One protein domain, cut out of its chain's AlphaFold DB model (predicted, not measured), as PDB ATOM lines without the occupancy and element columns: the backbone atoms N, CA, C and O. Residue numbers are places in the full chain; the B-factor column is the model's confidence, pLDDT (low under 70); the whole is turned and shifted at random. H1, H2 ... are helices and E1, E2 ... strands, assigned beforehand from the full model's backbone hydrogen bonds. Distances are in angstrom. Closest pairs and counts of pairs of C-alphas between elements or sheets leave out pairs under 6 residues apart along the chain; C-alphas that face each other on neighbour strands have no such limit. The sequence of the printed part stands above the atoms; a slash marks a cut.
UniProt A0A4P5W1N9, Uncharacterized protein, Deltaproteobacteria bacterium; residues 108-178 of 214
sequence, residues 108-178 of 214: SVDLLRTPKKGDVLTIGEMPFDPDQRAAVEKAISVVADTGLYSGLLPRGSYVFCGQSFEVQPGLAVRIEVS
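This is residues 108 to 178 of the 214 residues of an uncharacterized protein of Deltaproteobacteria bacterium (UniProt A0A4P5W1N9). A small sandwich of two three-stranded sheets, E3 E1 E6 and E2 E4 E5, lies face to face with the strands of the two nearly in line. One long helix, H1, runs along the side where the edge strands E3 and E2 lie, over E3 and E1 and grazing the other sheet. The printed part has 71 residues with one named helix and six named strands, in the order E1 E2 H1 E3 E4 E5 E6; the class is mixed, helices and strands. The sheet E3 E1 E6 is mixed, and the sheet E2 E4 E5 is antiparallel. The whole is compact, with a radius of gyration of the C-alphas of 11.1 A, and only just elongated, spanning 33 by 22 by 18 A.

E1, residues 108 to 113, begins at C-alpha 108 (110.135, -8.490, 16.275) and is 17.0 A long. E2, residues 121 to 123, is 7.0 A. H1, residues 130 to 146, begins at C-alpha 130 (127.205, -0.082, 15.800) and is 24.1 A long. E3, residues 148 to 154, is 17.3 A; E4, residues 156 to 160, is 12.9 A; E5, residues 163 to 167, is 13.0 A. E6, residues 172 to 177, is 16.7 A and ends at C-alpha 177 (102.181, -5.327, 1.010).

The two sheets form the sandwich, two sheets face to face: the parts that face each other are 9.9 A centre to centre, with best planes 15 degrees apart. In the twisted sheet E3 E1 E6, E1 is parallel to E6 at 7 degrees, with N 110 and O 173 at 2.9 A. E3 is antiparallel to E1 at 151 degrees, with N 111 and O 149 at 2.8 A. In the other sheet E2 is antiparallel to E4 at 155 degrees, with N 122 and O 159 at 2.9 A. E4 and E5 form a hairpin, antiparallel at 149 degrees, with N 158 and O 165 at 2.9 A. H1 is on the sheet E3 E1 E6 at a height over the sheet of 9.0 A, and runs along the strands, at 12 degrees to E3 on the local plane. The closest C-alphas of H1 and E3, Val 143 and Tyr 149, are 5.9 A apart. H1 only grazes the sheet E2 E4 E5, with its residues 136 to 144; the closest C-alphas of H1 and E2, Ile 140 and Leu 121, are 5.3 A apart. Between the sheets, the closest C-alphas of E5 and E6, Val 167 and Val 173, are 6.9 A apart. E2 and E6 are apart. In H1 every O i to N i+4 pair is within hydrogen-bond range.

The two C-alphas farthest apart, those of Pro 115 and Phe 128, are 33.7 A apart. The printed part has no cut. The links E1 to E2 and E2 to H1 are short and the others tight. The mean pLDDT of the printed part is 93.0, and no printed residue is under 70.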
ATOM      1  N   SER A 108     110.256  -7.458  17.309       96.38
ATOM      2  CA  SER A 108     110.135  -8.490  16.275       96.38
ATOM      3  C   SER A 108     109.433  -7.925  15.051       96.38
ATOM      4  O   SER A 108     108.407  -7.256  15.182       96.38
ATOM      5  N   VAL A 109     109.979  -8.172  13.863       96.44
ATOM      6  CA  VAL A 109     109.466  -7.616  12.613       96.44
ATOM      7  C   VAL A 109     109.417  -8.679  11.525       96.44
ATOM      8  O   VAL A 109     110.439  -9.266  11.177       96.44
ATOM      9  N   ASP A 110     108.235  -8.838  10.934       96.25
ATOM     10  CA  ASP A 110     107.981  -9.663   9.756       96.25
ATOM     11  C   ASP A 110     107.512  -8.779   8.593       96.25
ATOM     12  O   ASP A 110     106.394  -8.258   8.593       96.25
ATOM     13  N   LEU A 111     108.357  -8.616   7.577       94.12
ATOM     14  CA  LEU A 111     108.076  -7.860   6.359       94.12
ATOM     15  C   LEU A 111     107.877  -8.818   5.186       94.12
ATOM     16  O   LEU A 111     108.729  -9.658   4.890       94.12
ATOM     17  N   LEU A 112     106.757  -8.666   4.486       93.31
ATOM     18  CA  LEU A 112     106.399  -9.480   3.332       93.31
ATOM     19  C   LEU A 112     105.882  -8.595   2.200       93.31
ATOM     20  O   LEU A 112     104.862  -7.919   2.331       93.31
ATOM     21  N   ARG A 113     106.537  -8.662   1.042       89.50
ATOM     22  CA  ARG A 113     105.988  -8.139  -0.209       89.50
ATOM     23  C   ARG A 113     105.467  -9.262  -1.098       89.50
ATOM     24  O   ARG A 113     106.169 -10.238  -1.363       89.50
ATOM     25  N   THR A 114     104.269  -9.067  -1.637       87.19
ATOM     26  CA  THR A 114     103.665  -9.937  -2.651       87.19
ATOM     27  C   THR A 114     103.427  -9.127  -3.935       87.19
ATOM     28  O   THR A 114     102.769  -8.091  -3.870       87.19
ATOM     29  N   PRO A 115     103.912  -9.552  -5.121       84.69
ATOM     30  CA  PRO A 115     104.852 -10.650  -5.338       84.69
ATOM     31  C   PRO A 115     106.216 -10.359  -4.695       84.69
ATOM     32  O   PRO A 115     106.605  -9.198  -4.558       84.69
ATOM     33  N   LYS A 116     106.941 -11.423  -4.334       80.94
ATOM     34  CA  LYS A 116     108.279 -11.338  -3.738       80.94
ATOM     35  C   LYS A 116     109.240 -10.696  -4.733       80.94
ATOM     36  O   LYS A 116     109.632 -11.315  -5.720       80.94
ATOM     37  N   LYS A 117     109.556  -9.430  -4.501       82.50
ATOM     38  CA  LYS A 117     110.495  -8.643  -5.293       82.50
ATOM     39  C   LYS A 117     111.201  -7.685  -4.353       82.50
ATOM     40  O   LYS A 117     110.526  -7.062  -3.533       82.50
ATOM     41  N   GLY A 118     112.507  -7.534  -4.544       81.06
ATOM     42  CA  GLY A 118     113.324  -6.539  -3.864       81.06
ATOM     43  C   GLY A 118     112.627  -5.190  -3.704       81.06
ATOM     44  O   GLY A 118     112.035  -4.673  -4.661       81.06
ATOM     45  N   ASP A 119     112.645  -4.654  -2.488       87.38
ATOM     46  CA  ASP A 119     112.055  -3.355  -2.165       87.38
ATOM     47  C   ASP A 119     112.967  -2.550  -1.236       87.38
ATOM     48  O   ASP A 119     114.050  -2.987  -0.861       87.38
ATOM     49  N   VAL A 120     112.535  -1.347  -0.888       91.25
ATOM     50  CA  VAL A 120     113.280  -0.434  -0.037       91.25
ATOM     51  C   VAL A 120     112.679  -0.462   1.364       91.25
ATOM     52  O   VAL A 120     111.498  -0.167   1.568       91.25
ATOM     53  N   LEU A 121     113.527  -0.804   2.329       94.44
ATOM     54  CA  LEU A 121     113.330  -0.503   3.738       94.44
ATOM     55  C   LEU A 121     114.158   0.744   4.060       94.44
ATOM     56  O   LEU A 121     115.339   0.807   3.720       94.44
ATOM     57  N   THR A 122     113.558   1.736   4.709       94.94
ATOM     58  CA  THR A 122     114.285   2.891   5.250       94.94
ATOM     59  C   THR A 122     113.969   3.078   6.725       94.94
ATOM     60  O   THR A 122     112.926   2.646   7.215       94.94
ATOM     61  N   ILE A 123     114.885   3.734   7.434       95.25
ATOM     62  CA  ILE A 123     114.708   4.171   8.817       95.25
ATOM     63  C   ILE A 123     114.751   5.699   8.857       95.25
ATOM     64  O   ILE A 123     115.457   6.316   8.056       95.25
ATOM     65  N   GLY A 124     113.985   6.311   9.761       90.00
ATOM     66  CA  GLY A 124     113.961   7.767   9.919       90.00
ATOM     67  C   GLY A 124     115.302   8.343  10.380       90.00
ATOM     68  O   GLY A 124     115.758   9.347   9.842       90.00
ATOM     69  N   GLU A 125     115.951   7.680  11.337       93.00
ATOM     70  CA  GLU A 125     117.255   8.064  11.877       93.00
ATOM     71  C   GLU A 125     118.101   6.810  12.105       93.00
ATOM     72  O   GLU A 125     117.623   5.834  12.681       93.00
ATOM     73  N   MET A 126     119.348   6.818  11.629       93.31
ATOM     74  CA  MET A 126     120.248   5.682  11.818       93.31
ATOM     75  C   MET A 126     120.727   5.593  13.268       93.31
ATOM     76  O   MET A 126     121.191   6.599  13.806       93.31
ATOM     77  N   PRO A 127     120.716   4.396  13.885       94.56
ATOM     78  CA  PRO A 127     121.243   4.231  15.227       94.56
ATOM     79  C   PRO A 127     122.730   4.595  15.319       94.56
ATOM     80  O   PRO A 127     123.544   4.302  14.429       94.56
ATOM     81  N   PHE A 128     123.098   5.215  16.439       93.94
ATOM     82  CA  PHE A 128     124.495   5.488  16.773       93.94
ATOM     83  C   PHE A 128     125.245   4.222  17.189       93.94
ATOM     84  O   PHE A 128     126.432   4.100  16.889       93.94
ATOM     85  N   ASP A 129     124.548   3.294  17.847       94.75
ATOM     86  CA  ASP A 129     125.102   2.013  18.267       94.75
ATOM     87  C   ASP A 129     125.477   1.154  17.040       94.75
ATOM     88  O   ASP A 129     124.655   0.990  16.129       94.75
ATOM     89  N   PRO A 130     126.717   0.635  16.972       95.31
ATOM     90  CA  PRO A 130     127.205  -0.082  15.800       95.31
ATOM     91  C   PRO A 130     126.461  -1.398  15.551       95.31
ATOM     92  O   PRO A 130     126.244  -1.748  14.391       95.31
ATOM     93  N   ASP A 131     126.022  -2.101  16.596       94.94
ATOM     94  CA  ASP A 131     125.302  -3.368  16.443       94.94
ATOM     95  C   ASP A 131     123.877  -3.131  15.943       94.94
ATOM     96  O   ASP A 131     123.400  -3.823  15.041       94.94
ATOM     97  N   GLN A 132     123.211  -2.099  16.470       96.38
ATOM     98  CA  GLN A 132     121.906  -1.670  15.965       96.38
ATOM     99  C   GLN A 132     121.994  -1.248  14.497       96.38
ATOM    100  O   GLN A 132     121.128  -1.608  13.698       96.38
ATOM    101  N   ARG A 133     123.054  -0.526  14.117       97.12
ATOM    102  CA  ARG A 133     123.291  -0.147  12.721       97.12
ATOM    103  C   ARG A 133     123.491  -1.369  11.831       97.12
ATOM    104  O   ARG A 133     122.823  -1.462  10.806       97.12
ATOM    105  N   ALA A 134     124.333  -2.317  12.240       97.00
ATOM    106  CA  ALA A 134     124.556  -3.554  11.495       97.00
ATOM    107  C   ALA A 134     123.248  -4.339  11.288       97.00
ATOM    108  O   ALA A 134     123.004  -4.857  10.197       97.00
ATOM    109  N   ALA A 135     122.372  -4.383  12.300       97.44
ATOM    110  CA  ALA A 135     121.061  -5.023  12.188       97.44
ATOM    111  C   ALA A 135     120.154  -4.336  11.155       97.44
ATOM    112  O   ALA A 135     119.541  -5.005  10.320       97.44
ATOM    113  N   VAL A 136     120.106  -3.001  11.163       97.44
ATOM    114  CA  VAL A 136     119.327  -2.231  10.185       97.44
ATOM    115  C   VAL A 136     119.894  -2.395   8.774       97.44
ATOM    116  O   VAL A 136     119.140  -2.677   7.846       97.44
ATOM    117  N   GLU A 137     121.209  -2.272   8.595       97.12
ATOM    118  CA  GLU A 137     121.873  -2.441   7.296       97.12
ATOM    119  C   GLU A 137     121.630  -3.833   6.714       97.12
ATOM    120  O   GLU A 137     121.298  -3.969   5.532       97.12
ATOM    121  N   LYS A 138     121.709  -4.872   7.553       96.94
ATOM    122  CA  LYS A 138     121.384  -6.231   7.129       96.94
ATOM    123  C   LYS A 138     119.929  -6.353   6.702       96.94
ATOM    124  O   LYS A 138     119.670  -6.892   5.629       96.94
ATOM    125  N   ALA A 139     118.987  -5.839   7.490       96.94
ATOM    126  CA  ALA A 139     117.574  -5.882   7.129       96.94
ATOM    127  C   ALA A 139     117.297  -5.169   5.800       96.94
ATOM    128  O   ALA A 139     116.595  -5.714   4.950       96.94
ATOM    129  N   ILE A 140     117.904  -4.000   5.579       96.69
ATOM    130  CA  ILE A 140     117.813  -3.267   4.310       96.69
ATOM    131  C   ILE A 140     118.332  -4.126   3.153       96.69
ATOM    132  O   ILE A 140     117.641  -4.246   2.144       96.69
ATOM    133  N   SER A 141     119.497  -4.764   3.305       96.44
ATOM    134  CA  SER A 141     120.058  -5.655   2.279       96.44
ATOM    135  C   SER A 141     119.127  -6.830   1.969       96.44
ATOM    136  O   SER A 141     118.820  -7.077   0.806       96.44
ATOM    137  N   VAL A 142     118.620  -7.533   2.988       95.44
ATOM    138  CA  VAL A 142     117.749  -8.705   2.780       95.44
ATOM    139  C   VAL A 142     116.427  -8.306   2.117       95.44
ATOM    140  O   VAL A 142     115.958  -8.999   1.207       95.44
ATOM    141  N   VAL A 143     115.843  -7.173   2.516       95.44
ATOM    142  CA  VAL A 143     114.624  -6.634   1.897       95.44
ATOM    143  C   VAL A 143     114.872  -6.204   0.449       95.44
ATOM    144  O   VAL A 143     114.032  -6.474  -0.416       95.44
ATOM    145  N   ALA A 144     116.017  -5.586   0.162       94.69
ATOM    146  CA  ALA A 144     116.397  -5.182  -1.190       94.69
ATOM    147  C   ALA A 144     116.576  -6.378  -2.129       94.69
ATOM    148  O   ALA A 144     116.203  -6.289  -3.298       94.69
ATOM    149  N   ASP A 145     117.059  -7.508  -1.620       93.50
ATOM    150  CA  ASP A 145     117.280  -8.708  -2.430       93.50
ATOM    151  C   ASP A 145     116.002  -9.541  -2.598       93.50
ATOM    152  O   ASP A 145     115.673 -10.001  -3.694       93.50
ATOM    153  N   THR A 146     115.250  -9.738  -1.513       92.50
ATOM    154  CA  THR A 146     114.173 -10.744  -1.463       92.50
ATOM    155  C   THR A 146     112.767 -10.150  -1.372       92.50
ATOM    156  O   THR A 146     111.787 -10.824  -1.702       92.50
ATOM    157  N   GLY A 147     112.641  -8.894  -0.932       91.75
ATOM    158  CA  GLY A 147     111.363  -8.293  -0.537       91.75
ATOM    159  C   GLY A 147     110.768  -8.903   0.737       91.75
ATOM    160  O   GLY A 147     109.572  -8.737   0.985       91.75
ATOM    161  N   LEU A 148     111.573  -9.648   1.500       93.94
ATOM    162  CA  LEU A 148     111.201 -10.317   2.740       93.94
ATOM    163  C   LEU A 148     112.167  -9.936   3.854       93.94
ATOM    164  O   LEU A 148     113.353  -9.734   3.612       93.94
ATOM    165  N   TYR A 149     111.670  -9.917   5.081       96.00
ATOM    166  CA  TYR A 149     112.505  -9.901   6.273       96.00
ATOM    167  C   TYR A 149     111.737 -10.523   7.431       96.00
ATOM    168  O   TYR A 149     110.542 -10.293   7.566       96.00
ATOM    169  N   SER A 150     112.413 -11.315   8.251       96.12
ATOM    170  CA  SER A 150     111.876 -11.820   9.510       96.12
ATOM    171  C   SER A 150     113.023 -11.822  10.502       96.12
ATOM    172  O   SER A 150     114.058 -12.437  10.241       96.12
ATOM    173  N   GLY A 151     112.887 -11.062  11.583       96.25
ATOM    174  CA  GLY A 151     113.963 -10.904  12.550       96.25
ATOM    175  C   GLY A 151     113.703  -9.800  13.562       96.25
ATOM    176  O   GLY A 151     112.594  -9.289  13.697       96.25
ATOM    177  N   LEU A 152     114.756  -9.428  14.285       97.19
ATOM    178  CA  LEU A 152     114.716  -8.351  15.269       97.19
ATOM    179  C   LEU A 152     115.255  -7.056  14.659       97.19
ATOM    180  O   LEU A 152     116.288  -7.068  13.990       97.19
ATOM    181  N   LEU A 153     114.571  -5.942  14.907       97.38
ATOM    182  CA  LEU A 153     115.025  -4.599  14.539       97.38
ATOM    183  C   LEU A 153     115.079  -3.703  15.774       97.38
ATOM    184  O   LEU A 153     114.235  -3.853  16.662       97.38
ATOM    185  N   PRO A 154     116.046  -2.773  15.858       97.19
ATOM    186  CA  PRO A 154     116.080  -1.825  16.954       97.19
ATOM    187  C   PRO A 154     114.847  -0.926  16.901       97.19
ATOM    188  O   PRO A 154     114.308  -0.640  15.825       97.19
ATOM    189  N   ARG A 155     114.401  -0.475  18.071       95.56
ATOM    190  CA  ARG A 155     113.270   0.444  18.186       95.56
ATOM    191  C   ARG A 155     113.478   1.683  17.317       95.56
ATOM    192  O   ARG A 155     114.580   2.228  17.259       95.56
ATOM    193  N   GLY A 156     112.421   2.140  16.661       95.62
ATOM    194  CA  GLY A 156     112.504   3.289  15.765       95.62
ATOM    195  C   GLY A 156     111.380   3.335  14.742       95.62
ATOM    196  O   GLY A 156     110.531   2.444  14.676       95.62
ATOM    197  N   SER A 157     111.384   4.394  13.938       95.94
ATOM    198  CA  SER A 157     110.423   4.594  12.856       95.94
ATOM    199  C   SER A 157     111.007   4.121  11.530       95.94
ATOM    200  O   SER A 157     112.066   4.588  11.105       95.94
ATOM    201  N   TYR A 158     110.283   3.233  10.862       96.81
ATOM    202  CA  TYR A 158     110.686   2.606   9.612       96.81
ATOM    203  C   TYR A 158     109.639   2.835   8.532       96.81
ATOM    204  O   TYR A 158     108.464   3.076   8.813       96.81
ATOM    205  N   VAL A 159     110.066   2.731   7.279       94.94
ATOM    206  CA  VAL A 159     109.186   2.759   6.115       94.94
ATOM    207  C   VAL A 159     109.514   1.567   5.231       94.94
ATOM    208  O   VAL A 159     110.649   1.403   4.795       94.94
ATOM    209  N   PHE A 160     108.508   0.744   4.945       94.12
ATOM    210  CA  PHE A 160     108.616  -0.406   4.052       94.12
ATOM    211  C   PHE A 160     107.580  -0.285   2.936       94.12
ATOM    212  O   PHE A 160     106.393  -0.125   3.207       94.12
ATOM    213  N   CYS A 161     108.017  -0.316   1.674       89.50
ATOM    214  CA  CYS A 161     107.142  -0.127   0.502       89.50
ATOM    215  C   CYS A 161     106.268   1.153   0.567       89.50
ATOM    216  O   CYS A 161     105.135   1.171   0.082       89.50
ATOM    217  N   GLY A 162     106.761   2.221   1.206       87.88
ATOM    218  CA  GLY A 162     106.012   3.467   1.429       87.88
ATOM    219  C   GLY A 162     105.023   3.442   2.602       87.88
ATOM    220  O   GLY A 162     104.356   4.446   2.843       87.88
ATOM    221  N   GLN A 163     104.928   2.335   3.343       89.44
ATOM    222  CA  GLN A 163     104.142   2.232   4.568       89.44
ATOM    223  C   GLN A 163     105.031   2.470   5.789       89.44
ATOM    224  O   GLN A 163     105.980   1.723   6.027       89.44
ATOM    225  N   SER A 164     104.709   3.503   6.564       93.06
ATOM    226  CA  SER A 164     105.393   3.787   7.824       93.06
ATOM    227  C   SER A 164     104.920   2.852   8.934       93.06
ATOM    228  O   SER A 164     103.727   2.558   9.041       93.06
ATOM    229  N   PHE A 165     105.847   2.429   9.782       94.50
ATOM    230  CA  PHE A 165     105.580   1.656  10.987       94.50
ATOM    231  C   PHE A 165     106.599   1.981  12.074       94.50
ATOM    232  O   PHE A 165     107.662   2.543  11.811       94.50
ATOM    233  N   GLU A 166     106.265   1.622  13.307       95.25
ATOM    234  CA  GLU A 166     107.125   1.822  14.463       95.25
ATOM    235  C   GLU A 166     107.480   0.470  15.066       95.25
ATOM    236  O   GLU A 166     106.610  -0.378  15.266       95.25
ATOM    237  N   VAL A 167     108.764   0.269  15.339       96.06
ATOM    238  CA  VAL A 167     109.261  -0.900  16.061       96.06
ATOM    239  C   VAL A 167     109.396  -0.513  17.521       96.06
ATOM    240  O   VAL A 167     110.111   0.434  17.851       96.06
ATOM    241  N   GLN A 168     108.723  -1.260  18.390       93.81
ATOM    242  CA  GLN A 168     108.804  -1.092  19.836       93.81
ATOM    243  C   GLN A 168     109.273  -2.398  20.488       93.81
ATOM    244  O   GLN A 168     108.906  -3.478  20.016       93.81
ATOM    245  N   PRO A 169     110.067  -2.322  21.571       92.75
ATOM    246  CA  PRO A 169     110.511  -3.511  22.283       92.75
ATOM    247  C   PRO A 169     109.332  -4.333  22.815       92.75
ATOM    248  O   PRO A 169     108.343  -3.779  23.296       92.75
ATOM    249  N   GLY A 170     109.421  -5.658  22.702       83.31
ATOM    250  CA  GLY A 170     108.370  -6.583  23.147       83.31
ATOM    251  C   GLY A 170     107.115  -6.646  22.265       83.31
ATOM    252  O   GLY A 170     106.251  -7.486  22.514       83.31
ATOM    253  N   LEU A 171     107.009  -5.819  21.218       87.25
ATOM    254  CA  LEU A 171     105.928  -5.898  20.237       87.25
ATOM    255  C   LEU A 171     106.404  -6.563  18.945       87.25
ATOM    256  O   LEU A 171     107.512  -6.326  18.460       87.25
ATOM    257  N   ALA A 172     105.534  -7.405  18.387       90.25
ATOM    258  CA  ALA A 172     105.713  -7.987  17.069       90.25
ATOM    259  C   ALA A 172     104.953  -7.153  16.032       90.25
ATOM    260  O   ALA A 172     103.755  -6.900  16.179       90.25
ATOM    261  N   VAL A 173     105.648  -6.741  14.978       91.88
ATOM    262  CA  VAL A 173     105.092  -5.965  13.871       91.88
ATOM    263  C   VAL A 173     105.149  -6.810  12.612       91.88
ATOM    264  O   VAL A 173     106.223  -7.198  12.163       91.88
ATOM    265  N   ARG A 174     103.991  -7.073  12.008       93.38
ATOM    266  CA  ARG A 174     103.903  -7.771  10.726       93.38
ATOM    267  C   ARG A 174     103.325  -6.852   9.662       93.38
ATOM    268  O   ARG A 174     102.250  -6.289   9.853       93.38
ATOM    269  N   ILE A 175     104.021  -6.730   8.536       89.75
ATOM    270  CA  ILE A 175     103.628  -5.871   7.417       89.75
ATOM    271  C   ILE A 175     103.601  -6.694   6.146       89.75
ATOM    272  O   ILE A 175     104.610  -7.254   5.725       89.75
ATOM    273  N   GLU A 176     102.432  -6.731   5.517       90.56
ATOM    274  CA  GLU A 176     102.230  -7.388   4.236       90.56
ATOM    275  C   GLU A 176     101.751  -6.377   3.197       90.56
ATOM    276  O   GLU A 176     100.719  -5.729   3.372       90.56
ATOM    277  N   VAL A 177     102.489  -6.265   2.093       85.50
ATOM    278  CA  VAL A 177     102.181  -5.327   1.010       85.50
ATOM    279  C   VAL A 177     101.849  -6.106  -0.255       85.50
ATOM    280  O   VAL A 177     102.703  -6.776  -0.835       85.50
ATOM    281  N   SER A 178     100.589  -6.007  -0.687       80.25
ATOM    282  CA  SER A 178     100.063  -6.642  -1.901       80.25
ATOM    283  C   SER A 178      99.647  -5.596  -2.948       80.25
ATOM    284  O   SER A 178      99.121  -4.540  -2.588       80.25
TER     285      SER A 178